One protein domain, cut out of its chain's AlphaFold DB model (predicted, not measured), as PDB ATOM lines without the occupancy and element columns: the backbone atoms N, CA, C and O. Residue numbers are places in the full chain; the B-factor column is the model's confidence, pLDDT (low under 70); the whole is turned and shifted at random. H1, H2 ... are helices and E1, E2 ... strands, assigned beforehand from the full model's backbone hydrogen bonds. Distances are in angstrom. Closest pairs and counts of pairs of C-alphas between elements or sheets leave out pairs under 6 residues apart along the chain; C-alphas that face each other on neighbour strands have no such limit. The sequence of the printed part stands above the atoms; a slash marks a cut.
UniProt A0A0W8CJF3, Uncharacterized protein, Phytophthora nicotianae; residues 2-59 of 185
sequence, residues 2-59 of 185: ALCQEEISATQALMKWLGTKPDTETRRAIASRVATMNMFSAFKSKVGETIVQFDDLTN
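Overview. This is residues 2 to 59 of the 185 residues of an uncharacterized protein of Phytophthora nicotianae (UniProt A0A0W8CJF3). A helical hairpin of the long H1 and the shorter H2, side by side, makes one part of a flat model; a small two-stranded hairpin, E1 and E2, makes the other. The short H3 lies between them, leading back from E2 toward H1. The printed part has 58 residues, with three named helices and two named strands in the order H1, H2, E1, E2, H3; the sheet, E1 - E2, is antiparallel and the class is mostly helix. It is only just loose, close to compact, with a radius of gyration of the C-alphas of 12.5 A and spans of 34 by 32 by 17 A.

Arrangement. H1, residues 2 to 19, touches H2, residues 25 to 35, with residues 11 to 18 alone. Their closest C-alphas, of Met 15 and Ala 31, are 6.6 A apart. This helical hairpin has a shallow tilt of 10 degrees, opposite ways. E1, residues 42 to 44, and E2, residues 51 to 53, form an antiparallel hairpin at 148 degrees; N 43 and O 52 are within hydrogen-bond range at 2.8 A. H3, residues 54 to 59, is close to H1 but not clearly touching; their closest C-alphas, of Leu 14 and Thr 58, are 7.6 A apart. H1 is apart from E1 and E2. In H1, H2 and H3 every O i to N i+4 pair is within hydrogen-bond range.

Along the chain. H1 begins at C-alpha 2 (126.282, 196.842, 137.831) and is 26.3 A long. H2 measures 15.4 A. H3 ends at C-alpha 59 (130.052, 196.853, 120.113).

Size, cuts and confidence. The C-alphas farthest apart, of Ala 2 and Val 47, are 35.4 A apart. The printed part has no cut, and no link is long. Residues 20 to 26 stand free. Mean pLDDT of the printed part is 70.9; 27 residues are under 70, among them 2 to 11 and 39 to 48.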
ATOM      1  N   ALA A   2     125.588 196.015 138.834       46.75
ATOM      2  CA  ALA A   2     126.282 196.842 137.831       46.75
ATOM      3  C   ALA A   2     126.184 196.324 136.373       46.75
ATOM      4  O   ALA A   2     125.893 197.111 135.481       46.75
ATOM      5  N   LEU A   3     126.325 195.009 136.145       45.34
ATOM      6  CA  LEU A   3     126.262 194.391 134.803       45.34
ATOM      7  C   LEU A   3     124.948 194.695 134.059       45.34
ATOM      8  O   LEU A   3     124.959 195.165 132.930       45.34
ATOM      9  N   CYS A   4     123.810 194.559 134.745       52.59
ATOM     10  CA  CYS A   4     122.487 194.805 134.161       52.59
ATOM     11  C   CYS A   4     122.259 196.287 133.790       52.59
ATOM     12  O   CYS A   4     121.459 196.610 132.916       52.59
ATOM     13  N   GLN A   5     122.977 197.212 134.433       54.22
ATOM     14  CA  GLN A   5     122.854 198.649 134.182       54.22
ATOM     15  C   GLN A   5     123.668 199.085 132.949       54.22
ATOM     16  O   GLN A   5     123.217 199.945 132.189       54.22
ATOM     17  N   GLU A   6     124.822 198.453 132.705       56.78
ATOM     18  CA  GLU A   6     125.608 198.630 131.476       56.78
ATOM     19  C   GLU A   6     124.913 198.004 130.254       56.78
ATOM     20  O   GLU A   6     124.844 198.643 129.205       56.78
ATOM     21  N   GLU A   7     124.303 196.821 130.409       57.06
ATOM     22  CA  GLU A   7     123.505 196.124 129.381       57.06
ATOM     23  C   GLU A   7     122.379 197.000 128.794       57.06
ATOM     24  O   GLU A   7     122.204 197.116 127.572       57.06
ATOM     25  N   ILE A   8     121.633 197.665 129.682       62.06
ATOM     26  CA  ILE A   8     120.531 198.565 129.324       62.06
ATOM     27  C   ILE A   8     121.060 199.782 128.553       62.06
ATOM     28  O   ILE A   8     120.477 200.172 127.541       62.06
ATOM     29  N   SER A   9     122.188 200.351 128.985       66.19
ATOM     30  CA  SER A   9     122.801 201.533 128.365       66.19
ATOM     31  C   SER A   9     123.305 201.253 126.944       66.19
ATOM     32  O   SER A   9     123.066 202.029 126.013       66.19
ATOM     33  N   ALA A  10     123.951 200.106 126.747       64.62
ATOM     34  CA  ALA A  10     124.575 199.736 125.484       64.62
ATOM     35  C   ALA A  10     123.530 199.392 124.400       64.62
ATOM     36  O   ALA A  10     123.602 199.863 123.260       64.62
ATOM     37  N   THR A  11     122.480 198.661 124.780       69.50
ATOM     38  CA  THR A  11     121.338 198.371 123.898       69.50
ATOM     39  C   THR A  11     120.585 199.652 123.521       69.50
ATOM     40  O   THR A  11     120.226 199.847 122.358       69.50
ATOM     41  N   GLN A  12     120.394 200.575 124.469       73.38
ATOM     42  CA  GLN A  12     119.780 201.879 124.203       73.38
ATOM     43  C   GLN A  12     120.612 202.735 123.240       73.38
ATOM     44  O   GLN A  12     120.043 203.367 122.349       73.38
ATOM     45  N   ALA A  13     121.942 202.737 123.375       73.94
ATOM     46  CA  ALA A  13     122.837 203.445 122.462       73.94
ATOM     47  C   ALA A  13     122.736 202.900 121.028       73.94
ATOM     48  O   ALA A  13     122.588 203.679 120.084       73.94
ATOM     49  N   LEU A  14     122.720 201.573 120.871       74.06
ATOM     50  CA  LEU A  14     122.536 200.925 119.573       74.06
ATOM     51  C   LEU A  14     121.170 201.240 118.956       74.06
ATOM     52  O   LEU A  14     121.096 201.613 117.787       74.06
ATOM     53  N   MET A  15     120.090 201.150 119.735       78.00
ATOM     54  CA  MET A  15     118.741 201.475 119.261       78.00
ATOM     55  C   MET A  15     118.612 202.951 118.871       78.00
ATOM     56  O   MET A  15     118.029 203.269 117.833       78.00
ATOM     57  N   LYS A  16     119.221 203.857 119.646       80.12
ATOM     58  CA  LYS A  16     119.299 205.285 119.315       80.12
ATOM     59  C   LYS A  16     120.066 205.505 118.013       80.12
ATOM     60  O   LYS A  16     119.594 206.248 117.159       80.12
ATOM     61  N   TRP A  17     121.214 204.849 117.836       79.06
ATOM     62  CA  TRP A  17     122.003 204.934 116.607       79.06
ATOM     63  C   TRP A  17     121.249 204.381 115.393       79.06
ATOM     64  O   TRP A  17     121.236 205.038 114.352       79.06
ATOM     65  N   LEU A  18     120.567 203.236 115.521       76.19
ATOM     66  CA  LEU A  18     119.712 202.676 114.468       76.19
ATOM     67  C   LEU A  18     118.614 203.664 114.060       76.19
ATOM     68  O   LEU A  18     118.386 203.850 112.866       76.19
ATOM     69  N   GLY A  19     118.015 204.360 115.030       76.81
ATOM     70  CA  GLY A  19     117.042 205.429 114.792       76.81
ATOM     71  C   GLY A  19     117.598 206.652 114.051       76.81
ATOM     72  O   GLY A  19     116.820 207.425 113.502       76.81
ATOM     73  N   THR A  20     118.926 206.831 113.982       80.31
ATOM     74  CA  THR A  20     119.554 207.893 113.165       80.31
ATOM     75  C   THR A  20     119.724 207.510 111.693       80.31
ATOM     76  O   THR A  20     120.143 208.343 110.889       80.31
ATOM     77  N   LYS A  21     119.479 206.246 111.324       81.44
ATOM     78  CA  LYS A  21     119.641 205.749 109.951       81.44
ATOM     79  C   LYS A  21     118.303 205.791 109.205       81.44
ATOM     80  O   LYS A  21     117.259 205.794 109.851       81.44
ATOM     81  N   PRO A  22     118.304 205.811 107.856       87.00
ATOM     82  CA  PRO A  22     117.058 205.841 107.090       87.00
ATOM     83  C   PRO A  22     116.144 204.672 107.470       87.00
ATOM     84  O   PRO A  22     116.630 203.551 107.611       87.00
ATOM     85  N   ASP A  23     114.843 204.897 107.614       87.88
ATOM     86  CA  ASP A  23     113.927 203.816 107.976       87.88
ATOM     87  C   ASP A  23     113.724 202.845 106.800       87.88
ATOM     88  O   ASP A  23     113.434 203.253 105.675       87.88
ATOM     89  N   THR A  24     113.903 201.550 107.049       88.00
ATOM     90  CA  THR A  24     113.653 200.480 106.074       88.00
ATOM     91  C   THR A  24     113.025 199.289 106.779       88.00
ATOM     92  O   THR A  24     113.244 199.076 107.970       88.00
ATOM     93  N   GLU A  25     112.272 198.466 106.049       84.50
ATOM     94  CA  GLU A  25     111.692 197.234 106.601       84.50
ATOM     95  C   GLU A  25     112.761 196.335 107.242       84.50
ATOM     96  O   GLU A  25     112.594 195.865 108.367       84.50
ATOM     97  N   THR A  26     113.917 196.190 106.586       77.69
ATOM     98  CA  THR A  26     115.065 195.453 107.126       77.69
ATOM     99  C   THR A  26     115.573 196.052 108.437       77.69
ATOM    100  O   THR A  26     115.830 195.311 109.383       77.69
ATOM    101  N   ARG A  27     115.699 197.384 108.537       77.81
ATOM    102  CA  ARG A  27     116.149 198.041 109.775       77.81
ATOM    103  C   ARG A  27     115.113 197.943 110.890       77.81
ATOM    104  O   ARG A  27     115.514 197.706 112.025       77.81
ATOM    105  N   ARG A  28     113.812 198.021 110.588       81.31
ATOM    106  CA  ARG A  28     112.740 197.769 111.571       81.31
ATOM    107  C   ARG A  28     112.782 196.339 112.096       81.31
ATOM    108  O   ARG A  28     112.693 196.137 113.304       81.31
ATOM    109  N   ALA A  29     112.999 195.358 111.221       82.44
ATOM    110  CA  ALA A  29     113.160 193.963 111.624       82.44
ATOM    111  C   ALA A  29     114.405 193.749 112.504       82.44
ATOM    112  O   ALA A  29     114.330 193.044 113.510       82.44
ATOM    113  N   ILE A  30     115.538 194.381 112.170       79.31
ATOM    114  CA  ILE A  30     116.750 194.356 113.007       79.31
ATOM    115  C   ILE A  30     116.462 194.991 114.370       79.31
ATOM    116  O   ILE A  30     116.675 194.341 115.387       79.31
ATOM    117  N   ALA A  31     115.922 196.210 114.402       78.81
ATOM    118  CA  ALA A  31     115.614 196.932 115.634       78.81
ATOM    119  C   ALA A  31     114.653 196.143 116.542       78.81
ATOM    120  O   ALA A  31     114.901 196.012 117.740       78.81
ATOM    121  N   SER A  32     113.607 195.540 115.968       80.88
ATOM    122  CA  SER A  32     112.671 194.683 116.704       80.88
ATOM    123  C   SER A  32     113.350 193.450 117.296       80.88
ATOM    124  O   SER A  32     113.018 193.062 118.411       80.88
ATOM    125  N   ARG A  33     114.287 192.826 116.570       78.00
ATOM    126  CA  ARG A  33     115.025 191.655 117.062       78.00
ATOM    127  C   ARG A  33     115.992 192.034 118.176       78.00
ATOM    128  O   ARG A  33     115.995 191.367 119.205       78.00
ATOM    129  N   VAL A  34     116.764 193.106 117.980       76.12
ATOM    130  CA  VAL A  34     117.741 193.623 118.951       76.12
ATOM    131  C   VAL A  34     117.067 193.976 120.274       76.12
ATOM    132  O   VAL A  34     117.577 193.600 121.323       76.12
ATOM    133  N   ALA A  35     115.892 194.608 120.233       75.50
ATOM    134  CA  ALA A  35     115.141 194.987 121.431       75.50
ATOM    135  C   ALA A  35     114.748 193.798 122.330       75.50
ATOM    136  O   ALA A  35     114.528 193.979 123.524       75.50
ATOM    137  N   THR A  36     114.648 192.591 121.767       76.38
ATOM    138  CA  THR A  36     114.244 191.368 122.486       76.38
ATOM    139  C   THR A  36     115.388 190.382 122.707       76.38
ATOM    140  O   THR A  36     115.170 189.279 123.206       76.38
ATOM    141  N   MET A  37     116.600 190.726 122.274       72.62
ATOM    142  CA  MET A  37     117.708 189.786 122.231       72.62
ATOM    143  C   MET A  37     118.482 189.763 123.545       72.62
ATOM    144  O   MET A  37     118.759 190.808 124.123       72.62
ATOM    145  N   ASN A  38     118.919 188.578 123.974       73.44
ATOM    146  CA  ASN A  38     119.952 188.490 124.999       73.44
ATOM    147  C   ASN A  38     121.300 188.841 124.345       73.44
ATOM    148  O   ASN A  38     121.766 188.125 123.461       73.44
ATOM    149  N   MET A  39     121.899 189.951 124.765       65.56
ATOM    150  CA  MET A  39     123.128 190.509 124.192       65.56
ATOM    151  C   MET A  39     124.394 189.674 124.428       65.56
ATOM    152  O   MET A  39     125.359 189.851 123.697       65.56
ATOM    153  N   PHE A  40     124.374 188.714 125.356       64.44
ATOM    154  CA  PHE A  40     125.446 187.717 125.518       64.44
ATOM    155  C   PHE A  40     125.202 186.454 124.688       64.44
ATOM    156  O   PHE A  40     125.949 185.479 124.783       64.44
ATOM    157  N   SER A  41     124.124 186.433 123.899       67.31
ATOM    158  CA  SER A  41     123.855 185.309 123.013       67.31
ATOM    159  C   SER A  41     124.902 185.274 121.916       67.31
ATOM    160  O   SER A  41     125.174 186.272 121.248       67.31
ATOM    161  N   ALA A  42     125.442 184.085 121.705       64.75
ATOM    162  CA  ALA A  42     126.330 183.805 120.603       64.75
ATOM    163  C   ALA A  42     125.498 183.368 119.385       64.75
ATOM    164  O   ALA A  42     124.643 182.483 119.487       64.75
ATOM    165  N   PHE A  43     125.727 183.983 118.226       69.81
ATOM    166  CA  PHE A  43     125.100 183.591 116.964       69.81
ATOM    167  C   PHE A  43     126.013 182.617 116.253       69.81
ATOM    168  O   PHE A  43     127.128 182.966 115.880       69.81
ATOM    169  N   LYS A  44     125.518 181.409 115.992       69.12
ATOM    170  CA  LYS A  44     126.168 180.531 115.025       69.12
ATOM    171  C   LYS A  44     125.826 181.027 113.623       69.12
ATOM    172  O   LYS A  44     124.659 181.003 113.217       69.12
ATOM    173  N   SER A  45     126.829 181.479 112.877       66.00
ATOM    174  CA  SER A  45     126.667 181.731 111.451       66.00
ATOM    175  C   SER A  45     126.262 180.431 110.758       66.00
ATOM    176  O   SER A  45     126.869 179.379 110.959       66.00
ATOM    177  N   LYS A  46     125.240 180.503 109.895       69.19
ATOM    178  CA  LYS A  46     124.856 179.368 109.038       69.19
ATOM    179  C   LYS A  46     125.936 179.021 108.006       69.19
ATOM    180  O   LYS A  46     125.865 177.955 107.412       69.19
ATOM    181  N   VAL A  47     126.885 179.926 107.763       62.16
ATOM    182  CA  VAL A  47     128.002 179.740 106.827       62.16
ATOM    183  C   VAL A  47     129.303 179.750 107.622       62.16
ATOM    184  O   VAL A  47     129.529 180.677 108.397       62.16
ATOM    185  N   GLY A  48     130.123 178.713 107.451       64.12
ATOM    186  CA  GLY A  48     131.403 178.542 108.154       64.12
ATOM    187  C   GLY A  48     131.295 178.097 109.614       64.12
ATOM    188  O   GLY A  48     132.316 177.891 110.250       64.12
ATOM    189  N   GLU A  49     130.080 177.939 110.154       71.62
ATOM    190  CA  GLU A  49     129.820 177.509 111.537       71.62
ATOM    191  C   GLU A  49     130.444 178.377 112.650       71.62
ATOM    192  O   GLU A  49     130.364 178.016 113.824       71.62
ATOM    193  N   THR A  50     130.998 179.542 112.308       68.06
ATOM    194  CA  THR A  50     131.609 180.485 113.248       68.06
ATOM    195  C   THR A  50     130.576 181.031 114.224       68.06
ATOM    196  O   THR A  50     129.490 181.467 113.828       68.06
ATOM    197  N   ILE A  51     130.928 181.020 115.505       72.38
ATOM    198  CA  ILE A  51     130.151 181.658 116.560       72.38
ATOM    199  C   ILE A  51     130.628 183.105 116.681       72.38
ATOM    200  O   ILE A  51     131.813 183.338 116.891       72.38
ATOM    201  N   VAL A  52     129.711 184.061 116.553       69.50
ATOM    202  CA  VAL A  52     129.988 185.489 116.760       69.50
ATOM    203  C   VAL A  52     129.050 186.010 117.835       69.50
ATOM    204  O   VAL A  52     127.846 185.741 117.777       69.50
ATOM    205  N   GLN A  53     129.570 186.719 118.832       72.00
ATOM    206  CA  GLN A  53     128.733 187.294 119.881       72.00
ATOM    207  C   GLN A  53     128.064 188.597 119.400       72.00
ATOM    208  O   GLN A  53     128.471 189.213 118.412       72.00
ATOM    209  N   PHE A  54     126.943 188.994 120.014       70.25
ATOM    210  CA  PHE A  54     126.241 190.211 119.578       70.25
ATOM    211  C   PHE A  54     127.056 191.481 119.832       70.25
ATOM    212  O   PHE A  54     127.024 192.428 119.041       70.25
ATOM    213  N   ASP A  55     127.735 191.513 120.970       67.00
ATOM    214  CA  ASP A  55     128.662 192.561 121.365       67.00
ATOM    215  C   ASP A  55     129.846 192.640 120.395       67.00
ATOM    216  O   ASP A  55     130.182 193.743 119.979       67.00
ATOM    217  N   ASP A  56     130.372 191.516 119.907       66.38
ATOM    218  CA  ASP A  56     131.398 191.496 118.852       66.38
ATOM    219  C   ASP A  56     130.928 192.152 117.540       66.38
ATOM    220  O   ASP A  56     131.701 192.818 116.849       66.38
ATOM    221  N   LEU A  57     129.651 191.966 117.180       64.56
ATOM    222  CA  LEU A  57     129.063 192.504 115.944       64.56
ATOM    223  C   LEU A  57     128.709 193.984 116.041       64.56
ATOM    224  O   LEU A  57     128.741 194.705 115.042       64.56
ATOM    225  N   THR A  58     128.258 194.416 117.213       62.50
ATOM    226  CA  THR A  58     127.634 195.733 117.370       62.50
ATOM    227  C   THR A  58     128.484 196.699 118.159       62.50
ATOM    228  O   THR A  58     128.347 197.911 117.963       62.50
ATOM    229  N   ASN A  59     129.290 196.165 119.079       60.53
ATOM    230  CA  ASN A  59     130.052 196.853 120.113       60.53
ATOM    231  C   ASN A  59     129.302 198.099 120.650       60.53
ATOM    232  O   ASN A  59     129.851 199.163 120.923       60.53
TER     233      ASN A  59